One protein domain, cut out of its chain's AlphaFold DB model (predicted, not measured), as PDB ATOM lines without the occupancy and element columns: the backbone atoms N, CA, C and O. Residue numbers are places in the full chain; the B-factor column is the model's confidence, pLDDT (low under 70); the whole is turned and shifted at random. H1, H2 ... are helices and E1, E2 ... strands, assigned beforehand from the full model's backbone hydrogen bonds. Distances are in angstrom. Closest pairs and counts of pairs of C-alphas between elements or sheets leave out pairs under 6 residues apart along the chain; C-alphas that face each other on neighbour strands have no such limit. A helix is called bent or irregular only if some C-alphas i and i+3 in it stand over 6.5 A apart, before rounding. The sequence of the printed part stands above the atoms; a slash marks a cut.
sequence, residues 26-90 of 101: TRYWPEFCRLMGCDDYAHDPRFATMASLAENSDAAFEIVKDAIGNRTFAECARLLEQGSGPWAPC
ATOM      1  N   THR A  26     -36.752  44.379 -10.115       95.94
ATOM      2  CA  THR A  26     -36.585  45.691  -9.460       95.94
ATOM      3  C   THR A  26     -35.896  45.614  -8.102       95.94
ATOM      4  O   THR A  26     -35.252  46.575  -7.696       95.94
ATOM      5  N   ARG A  27     -35.978  44.473  -7.399       97.31
ATOM      6  CA  ARG A  27     -35.211  44.237  -6.165       97.31
ATOM      7  C   ARG A  27     -33.720  44.097  -6.472       97.31
ATOM      8  O   ARG A  27     -32.896  44.620  -5.731       97.31
ATOM      9  N   TYR A  28     -33.384  43.352  -7.525       98.31
ATOM     10  CA  TYR A  28     -32.000  42.999  -7.857       98.31
ATOM     11  C   TYR A  28     -31.309  44.015  -8.771       98.31
ATOM     12  O   TYR A  28     -30.085  44.078  -8.773       98.31
ATOM     13  N   TRP A  29     -32.062  44.826  -9.514       98.44
ATOM     14  CA  TRP A  29     -31.533  45.759 -10.508       98.44
ATOM     15  C   TRP A  29     -30.471  46.720  -9.959       98.44
ATOM     16  O   TRP A  29     -29.389  46.773 -10.549       98.44
ATOM     17  N   PRO A  30     -30.677  47.407  -8.815       98.31
ATOM     18  CA  PRO A  30     -29.660  48.320  -8.298       98.31
ATOM     19  C   PRO A  30     -28.371  47.598  -7.886       98.31
ATOM     20  O   PRO A  30     -27.276  48.111  -8.096       98.31
ATOM     21  N   GLU A  31     -28.486  46.400  -7.302       98.50
ATOM     22  CA  GLU A  31     -27.326  45.588  -6.919       98.50
ATOM     23  C   GLU A  31     -26.577  45.075  -8.150       98.50
ATOM     24  O   GLU A  31     -25.360  45.224  -8.221       98.50
ATOM     25  N   PHE A  32     -27.300  44.546  -9.140       98.62
ATOM     26  CA  PHE A  32     -26.723  44.104 -10.406       98.62
ATOM     27  C   PHE A  32     -25.958  45.239 -11.094       98.62
ATOM     28  O   PHE A  32     -24.810  45.038 -11.485       98.62
ATOM     29  N   CYS A  33     -26.559  46.432 -11.193       98.56
ATOM     30  CA  CYS A  33     -25.925  47.571 -11.852       98.56
ATOM     31  C   CYS A  33     -24.592  47.938 -11.196       98.56
ATOM     32  O   CYS A  33     -23.586  48.059 -11.890       98.56
ATOM     33  N   ARG A  34     -24.564  48.012  -9.858       98.38
ATOM     34  CA  ARG A  34     -23.334  48.286  -9.098       98.38
ATOM     35  C   ARG A  34     -22.260  47.224  -9.304       98.38
ATOM     36  O   ARG A  34     -21.105  47.541  -9.565       98.38
ATOM     37  N   LEU A  35     -22.629  45.947  -9.198       98.38
ATOM     38  CA  LEU A  35     -21.674  44.847  -9.364       98.38
ATOM     39  C   LEU A  35     -21.088  44.814 -10.775       98.38
ATOM     40  O   LEU A  35     -19.912  44.509 -10.950       98.38
ATOM     41  N   MET A  36     -21.895  45.147 -11.777       98.19
ATOM     42  CA  MET A  36     -21.503  45.087 -13.179       98.19
ATOM     43  C   MET A  36     -20.940  46.411 -13.721       98.19
ATOM     44  O   MET A  36     -20.619  46.496 -14.911       98.19
ATOM     45  N   GLY A  37     -20.756  47.420 -12.863       96.81
ATOM     46  CA  GLY A  37     -20.164  48.713 -13.212       96.81
ATOM     47  C   GLY A  37     -21.017  49.534 -14.178       96.81
ATOM     48  O   GLY A  37     -20.474  50.168 -15.080       96.81
ATOM     49  N   CYS A  38     -22.338  49.471 -14.033       96.31
ATOM     50  CA  CYS A  38     -23.303  50.290 -14.763       96.31
ATOM     51  C   CYS A  38     -24.212  51.082 -13.798       96.31
ATOM     52  O   CYS A  38     -25.421  51.207 -13.996       96.31
ATOM     53  N   ASP A  39     -23.597  51.618 -12.741       96.75
ATOM     54  CA  ASP A  39     -24.186  52.343 -11.607       96.75
ATOM     55  C   ASP A  39     -25.137  53.476 -12.011       96.75
ATOM     56  O   ASP A  39     -26.132  53.701 -11.319       96.75
ATOM     57  N   ASP A  40     -24.893  54.127 -13.152       96.81
ATOM     58  CA  ASP A  40     -25.749  55.186 -13.703       96.81
ATOM     59  C   ASP A  40     -27.206  54.728 -13.899       96.81
ATOM     60  O   ASP A  40     -28.134  55.533 -13.827       96.81
ATOM     61  N   TYR A  41     -27.431  53.422 -14.089       98.00
ATOM     62  CA  TYR A  41     -28.763  52.844 -14.265       98.00
ATOM     63  C   TYR A  41     -29.377  52.284 -12.978       98.00
ATOM     64  O   TYR A  41     -30.553  51.912 -12.987       98.00
ATOM     65  N   ALA A  42     -28.634  52.219 -11.867       97.69
ATOM     66  CA  ALA A  42     -29.071  51.539 -10.644       97.69
ATOM     67  C   ALA A  42     -30.361  52.133 -10.052       97.69
ATOM     68  O   ALA A  42     -31.170  51.409  -9.470       97.69
ATOM     69  N   HIS A  43     -30.552  53.443 -10.219       97.38
ATOM     70  CA  HIS A  43     -31.704  54.197  -9.721       97.38
ATOM     71  C   HIS A  43     -32.453  54.942 -10.833       97.38
ATOM     72  O   HIS A  43     -33.241  55.844 -10.548       97.38
ATOM     73  N   ASP A  44     -32.221  54.570 -12.093       98.31
ATOM     74  CA  ASP A  44     -32.927  55.158 -13.225       98.31
ATOM     75  C   ASP A  44     -34.439  54.856 -13.116       98.31
ATOM     76  O   ASP A  44     -34.825  53.682 -13.014       98.31
ATOM     77  N   PRO A  45     -35.318  55.880 -13.148       98.00
ATOM     78  CA  PRO A  45     -36.766  55.701 -13.043       98.00
ATOM     79  C   PRO A  45     -37.353  54.729 -14.072       98.00
ATOM     80  O   PRO A  45     -38.359  54.080 -13.785       98.00
ATOM     81  N   ARG A  46     -36.712  54.572 -15.241       97.75
ATOM     82  CA  ARG A  46     -37.118  53.604 -16.271       97.75
ATOM     83  C   ARG A  46     -37.131  52.173 -15.742       97.75
ATOM     84  O   ARG A  46     -37.971  51.384 -16.154       97.75
ATOM     85  N   PHE A  47     -36.278  51.837 -14.776       97.75
ATOM     86  CA  PHE A  47     -36.101  50.467 -14.282       97.75
ATOM     87  C   PHE A  47     -36.578  50.269 -12.836       97.75
ATOM     88  O   PHE A  47     -36.404  49.194 -12.266       97.75
ATOM     89  N   ALA A  48     -37.200  51.288 -12.234       96.50
ATOM     90  CA  ALA A  48     -37.552  51.298 -10.813       96.50
ATOM     91  C   ALA A  48     -38.797  50.460 -10.459       96.50
ATOM     92  O   ALA A  48     -38.930  49.988  -9.329       96.50
ATOM     93  N   THR A  49     -39.718  50.261 -11.406       96.75
ATOM     94  CA  THR A  49     -40.969  49.512 -11.193       96.75
ATOM     95  C   THR A  49     -41.132  48.400 -12.225       96.75
ATOM     96  O   THR A  49     -40.516  48.441 -13.284       96.75
ATOM     97  N   MET A  50     -41.983  47.405 -11.947       94.62
ATOM     98  CA  MET A  50     -42.293  46.363 -12.940       94.62
ATOM     99  C   MET A  50     -42.883  46.949 -14.228       94.62
ATOM    100  O   MET A  50     -42.517  46.504 -15.310       94.62
ATOM    101  N   ALA A  51     -43.777  47.937 -14.112       95.31
ATOM    102  CA  ALA A  51     -44.427  48.568 -15.257       95.31
ATOM    103  C   ALA A  51     -43.419  49.342 -16.116       95.31
ATOM    104  O   ALA A  51     -43.274  49.049 -17.300       95.31
ATOM    105  N   SER A  52     -42.649  50.242 -15.496       96.94
ATOM    106  CA  SER A  52     -41.636  51.027 -16.207       96.94
ATOM    107  C   SER A  52     -40.546  50.135 -16.811       96.94
ATOM    108  O   SER A  52     -40.148  50.340 -17.954       96.94
ATOM    109  N   LEU A  53     -40.100  49.098 -16.089       96.31
ATOM    110  CA  LEU A  53     -39.118  48.143 -16.600       96.31
ATOM    111  C   LEU A  53     -39.660  47.379 -17.812       96.31
ATOM    112  O   LEU A  53     -38.916  47.145 -18.755       96.31
ATOM    113  N   ALA A  54     -40.943  47.004 -17.807       95.00
ATOM    114  CA  ALA A  54     -41.562  46.328 -18.941       95.00
ATOM    115  C   ALA A  54     -41.645  47.229 -20.179       95.00
ATOM    116  O   ALA A  54     -41.274  46.794 -21.271       95.00
ATOM    117  N   GLU A  55     -42.046  48.489 -19.997       96.81
ATOM    118  CA  GLU A  55     -42.061  49.516 -21.050       96.81
ATOM    119  C   GLU A  55     -40.665  49.785 -21.630       96.81
ATOM    120  O   GLU A  55     -40.535  50.058 -22.819       96.81
ATOM    121  N   ASN A  56     -39.618  49.667 -20.807       97.19
ATOM    122  CA  ASN A  56     -38.226  49.934 -21.176       97.19
ATOM    123  C   ASN A  56     -37.381  48.652 -21.292       97.19
ATOM    124  O   ASN A  56     -36.153  48.702 -21.171       97.19
ATOM    125  N   SER A  57     -38.025  47.501 -21.492       96.00
ATOM    126  CA  SER A  57     -37.362  46.196 -21.387       96.00
ATOM    127  C   SER A  57     -36.222  46.035 -22.390       96.00
ATOM    128  O   SER A  57     -35.154  45.580 -21.992       96.00
ATOM    129  N   ASP A  58     -36.385  46.493 -23.632       96.62
ATOM    130  CA  ASP A  58     -35.328  46.454 -24.652       96.62
ATOM    131  C   ASP A  58     -34.056  47.183 -24.189       96.62
ATOM    132  O   ASP A  58     -32.966  46.618 -24.223       96.62
ATOM    133  N   ALA A  59     -34.190  48.405 -23.661       97.62
ATOM    134  CA  ALA A  59     -33.055  49.160 -23.129       97.62
ATOM    135  C   ALA A  59     -32.403  48.444 -21.935       97.62
ATOM    136  O   ALA A  59     -31.178  48.416 -21.812       97.62
ATOM    137  N   ALA A  60     -33.211  47.834 -21.068       97.75
ATOM    138  CA  ALA A  60     -32.710  47.090 -19.921       97.75
ATOM    139  C   ALA A  60     -31.947  45.818 -20.344       97.75
ATOM    140  O   ALA A  60     -30.904  45.505 -19.767       97.75
ATOM    141  N   PHE A  61     -32.423  45.106 -21.372       97.94
ATOM    142  CA  PHE A  61     -31.730  43.956 -21.956       97.94
ATOM    143  C   PHE A  61     -30.393  44.352 -22.581       97.94
ATOM    144  O   PHE A  61     -29.407  43.648 -22.368       97.94
ATOM    145  N   GLU A  62     -30.337  45.473 -23.301       98.00
ATOM    146  CA  GLU A  62     -29.089  45.985 -23.876       98.00
ATOM    147  C   GLU A  62     -28.056  46.296 -22.785       98.00
ATOM    148  O   GLU A  62     -26.919  45.839 -22.881       98.00
ATOM    149  N   ILE A  63     -28.464  46.944 -21.686       98.50
ATOM    150  CA  ILE A  63     -27.580  47.214 -20.539       98.50
ATOM    151  C   ILE A  63     -27.006  45.914 -19.960       98.50
ATOM    152  O   ILE A  63     -25.798  45.813 -19.742       98.50
ATOM    153  N   VAL A  64     -27.846  44.902 -19.712       98.50
ATOM    154  CA  VAL A  64     -27.388  43.617 -19.150       98.50
ATOM    155  C   VAL A  64     -26.474  42.880 -20.130       98.50
ATOM    156  O   VAL A  64     -25.432  42.349 -19.730       98.50
ATOM    157  N   LYS A  65     -26.839  42.871 -21.416       98.38
ATOM    158  CA  LYS A  65     -26.061  42.248 -22.489       98.38
ATOM    159  C   LYS A  65     -24.682  42.882 -22.609       98.38
ATOM    160  O   LYS A  65     -23.706  42.143 -22.645       98.38
ATOM    161  N   ASP A  66     -24.587  44.205 -22.618       98.50
ATOM    162  CA  ASP A  66     -23.310  44.911 -22.733       98.50
ATOM    163  C   ASP A  66     -22.465  44.736 -21.471       98.50
ATOM    164  O   ASP A  66     -21.258  44.492 -21.542       98.50
ATOM    165  N   ALA A  67     -23.092  44.789 -20.294       98.44
ATOM    166  CA  ALA A  67     -22.395  44.624 -19.030       98.44
ATOM    167  C   ALA A  67     -21.735  43.238 -18.898       98.44
ATOM    168  O   ALA A  67     -20.589  43.139 -18.451       98.44
ATOM    169  N   ILE A  68     -22.422  42.170 -19.319       98.56
ATOM    170  CA  ILE A  68     -21.879  40.802 -19.309       98.56
ATOM    171  C   ILE A  68     -20.972  40.550 -20.524       98.56
ATOM    172  O   ILE A  68     -19.904  39.954 -20.388       98.56
ATOM    173  N   GLY A  69     -21.376  41.010 -21.706       98.44
ATOM    174  CA  GLY A  69     -20.711  40.749 -22.983       98.44
ATOM    175  C   GLY A  69     -19.354  41.421 -23.139       98.44
ATOM    176  O   GLY A  69     -18.528  40.924 -23.897       98.44
ATOM    177  N   ASN A  70     -19.085  42.486 -22.382       98.25
ATOM    178  CA  ASN A  70     -17.785  43.161 -22.356       98.25
ATOM    179  C   ASN A  70     -16.786  42.556 -21.355       98.25
ATOM    180  O   ASN A  70     -15.671  43.059 -21.228       98.25
ATOM    181  N   ARG A  71     -17.160  41.494 -20.634       98.50
ATOM    182  CA  ARG A  71     -16.338  40.864 -19.592       98.50
ATOM    183  C   ARG A  71     -16.130  39.387 -19.863       98.50
ATOM    184  O   ARG A  71     -16.950  38.734 -20.512       98.50
ATOM    185  N   THR A  72     -15.038  38.847 -19.338       98.56
ATOM    186  CA  THR A  72     -14.816  37.399 -19.331       98.56
ATOM    187  C   THR A  72     -15.781  36.722 -18.363       98.56
ATOM    188  O   THR A  72     -16.313  37.339 -17.436       98.56
ATOM    189  N   PHE A  73     -15.977  35.415 -18.517       98.38
ATOM    190  CA  PHE A  73     -16.747  34.643 -17.544       98.38
ATOM    191  C   PHE A  73     -16.190  34.754 -16.128       98.38
ATOM    192  O   PHE A  73     -16.962  34.881 -15.181       98.38
ATOM    193  N   ALA A  74     -14.865  34.688 -15.979       98.44
ATOM    194  CA  ALA A  74     -14.219  34.724 -14.671       98.44
ATOM    195  C   ALA A  74     -14.490  36.052 -13.948       98.44
ATOM    196  O   ALA A  74     -14.781  36.059 -12.754       98.44
ATOM    197  N   GLU A  75     -14.457  37.167 -14.678       98.62
ATOM    198  CA  GLU A  75     -14.792  38.482 -14.132       98.62
ATOM    199  C   GLU A  75     -16.270  38.585 -13.765       98.62
ATOM    200  O   GLU A  75     -16.580  38.995 -12.649       98.62
ATOM    201  N   CYS A  76     -17.178  38.175 -14.658       98.62
ATOM    202  CA  CYS A  76     -18.615  38.160 -14.380       98.62
ATOM    203  C   CYS A  76     -18.948  37.315 -13.146       98.62
ATOM    204  O   CYS A  76     -19.665  37.782 -12.268       98.62
ATOM    205  N   ALA A  77     -18.399  36.100 -13.052       98.50
ATOM    206  CA  ALA A  77     -18.597  35.212 -11.910       98.50
ATOM    207  C   ALA A  77     -18.122  35.869 -10.608       98.50
ATOM    208  O   ALA A  77     -18.908  36.006  -9.678       98.50
ATOM    209  N   ARG A  78     -16.885  36.384 -10.577       98.62
ATOM    210  CA  ARG A  78     -16.321  37.067  -9.400       98.62
ATOM    211  C   ARG A  78     -17.179  38.249  -8.934       98.62
ATOM    212  O   ARG A  78     -17.248  38.525  -7.738       98.62
ATOM    213  N   LEU A  79     -17.775  39.001  -9.859       98.62
ATOM    214  CA  LEU A  79     -18.654  40.130  -9.533       98.62
ATOM    215  C   LEU A  79     -20.012  39.644  -9.015       98.62
ATOM    216  O   LEU A  79     -20.462  40.095  -7.968       98.62
ATOM    217  N   LEU A  80     -20.639  38.688  -9.702       98.38
ATOM    218  CA  LEU A  80     -21.947  38.150  -9.327       98.38
ATOM    219  C   LEU A  80     -21.915  37.359  -8.007       98.38
ATOM    220  O   LEU A  80     -22.905  37.366  -7.284       98.38
ATOM    221  N   GLU A  81     -20.791  36.728  -7.651       98.31
ATOM    222  CA  GLU A  81     -20.573  36.055  -6.353       98.31
ATOM    223  C   GLU A  81     -20.646  37.000  -5.148       98.31
ATOM    224  O   GLU A  81     -20.895  36.551  -4.032       98.31
ATOM    225  N   GLN A  82     -20.451  38.305  -5.354       98.25
ATOM    226  CA  GLN A  82     -20.585  39.313  -4.297       98.25
ATOM    227  C   GLN A  82     -22.042  39.757  -4.090       98.25
ATOM    228  O   GLN A  82     -22.331  40.471  -3.132       98.25
ATOM    229  N   GLY A  83     -22.950  39.374  -4.993       97.19
ATOM    230  CA  GLY A  83     -24.358  39.754  -4.966       97.19
ATOM    231  C   GLY A  83     -25.272  38.710  -4.337       97.19
ATOM    232  O   GLY A  83     -24.910  37.553  -4.134       97.19
ATOM    233  N   SER A  84     -26.514  39.120  -4.078       97.19
ATOM    234  CA  SER A  84     -27.561  38.244  -3.536       97.19
ATOM    235  C   SER A  84     -28.382  37.519  -4.610       97.19
ATOM    236  O   SER A  84     -29.176  36.630  -4.295       97.19
ATOM    237  N   GLY A  85     -28.251  37.925  -5.875       97.19
ATOM    238  CA  GLY A  85     -29.083  37.435  -6.971       97.19
ATOM    239  C   GLY A  85     -28.679  36.049  -7.486       97.19
ATOM    240  O   GLY A  85     -27.500  35.822  -7.757       97.19
ATOM    241  N   PRO A  86     -29.635  35.121  -7.692       97.75
ATOM    242  CA  PRO A  86     -29.332  33.794  -8.220       97.75
ATOM    243  C   PRO A  86     -28.857  33.848  -9.678       97.75
ATOM    244  O   PRO A  86     -29.521  34.408 -10.559       97.75
ATOM    245  N   TRP A  87     -27.725  33.196  -9.930       98.25
ATOM    246  CA  TRP A  87     -27.127  32.999 -11.245       98.25
ATOM    247  C   TRP A  87     -26.423  31.635 -11.297       98.25
ATOM    248  O   TRP A  87     -26.184  31.010 -10.263       98.25
ATOM    249  N   ALA A  88     -26.093  31.163 -12.499       97.06
ATOM    250  CA  ALA A  88     -25.321  29.940 -12.678       97.06
ATOM    251  C   ALA A  88     -24.403  30.004 -13.910       97.06
ATOM    252  O   ALA A  88     -24.731  30.656 -14.907       97.06
ATOM    253  N   PRO A  89     -23.273  29.274 -13.900       95.25
ATOM    254  CA  PRO A  89     -22.529  28.975 -15.115       95.25
ATOM    255  C   PRO A  89     -23.396  28.158 -16.079       95.25
ATOM    256  O   PRO A  89     -23.854  27.068 -15.730       95.25
ATOM    257  N   CYS A  90     -23.577  28.624 -17.314       88.12
ATOM    258  CA  CYS A  90     -24.245  27.807 -18.319       88.12
ATOM    259  C   CYS A  90     -23.228  26.828 -18.928       88.12
ATOM    260  O   CYS A  90     -22.231  27.222 -19.539       88.12
TER     261      CYS A  90
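Overview. This is residues 26 to 90 of the 101 residues of the protein "Formyl-CoA transferase domain protein" of Mycobacterium xenopi 3993 (UniProt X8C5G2). Four helices make a loosely joined four-sided frame: H1 and H3 form the two long sides and run the same way along the longest axis, while H2 and H4 form the two short ends. The link of residues 36 to 49 folds back over one face of the frame from H1 to H2, and the short strand E1 lies at the H4 end, beyond the opposite face. The printed part has 65 residues, with four named helices and one named strand in the order H1, H2, H3, H4, E1; E1 pairs with no named strand. The class is mostly helix, and the whole is compact, with a radius of gyration of the C-alphas of 11.6 A and spans of 32 by 22 by 21 A.

Arrangement. H1, residues 26 to 35, and H2, residues 50 to 55, are close but not clearly touching, with the closest C-alphas, those of Thr 26 and Met 50, 6.7 A apart; at 72 degrees they are only just about perpendicular. H2 and H3, residues 57 to 69, are close but not clearly touching, the closest C-alphas being those of Leu 53 and Ala 60 at 7.3 A, and stand about perpendicular at 88 degrees. H1 and H3 are near each other, with 8 pairs of C-alphas within 10 A. H3 and H4, residues 73 to 80, are close but not clearly touching: the closest C-alphas, those of Ile 68 and Cys 76, are 6.5 A apart, and the helices run opposite ways at a steep tilt of 59 degrees. H4 and H1 only just touch, with 3 pairs of C-alphas within 8 A; the closest, those of Leu 35 and Leu 79, are 5.6 A apart, and these helices run opposite ways at a steep tilt of 56 degrees. H2 and H4 are apart. The closest C-alphas of H4 and E1, residues 87 to 89, are those of Leu 80 and Trp 87, 7.6 A apart, and E1 is apart from H1, H2 and H3. In H2, H3 and H4 every O i to N i+4 pair is within hydrogen-bond range; in H1 it is 4 of 6.

Along the chain. H1 begins at C-alpha 26, (-36.585, 45.691, -9.460), and is 14.9 A long from first to last C-alpha; it is irregular, with C-alphas 27 and 30 7.2 A apart. H2 measures 8.7 A. H3, the longest helix with 13 residues, starts at C-alpha 57, (-37.362, 46.196, -21.387), and measures 17.6 A. H4 is 10.3 A long. E1 is 7.2 A long and ends at C-alpha 89, (-22.529, 28.975, -15.115).

Size, cuts and confidence. The two C-alphas farthest apart, those of Ala 51 and Ala 74, are 33.2 A from each other. The printed part has no cut. The link from H1 to H2 is long, with 14 residues; those from H2 to H3 and from H3 to H4 are tight, and that from H4 to E1 is short. The mean pLDDT of the printed part is 97.5, and no printed residue is under 70.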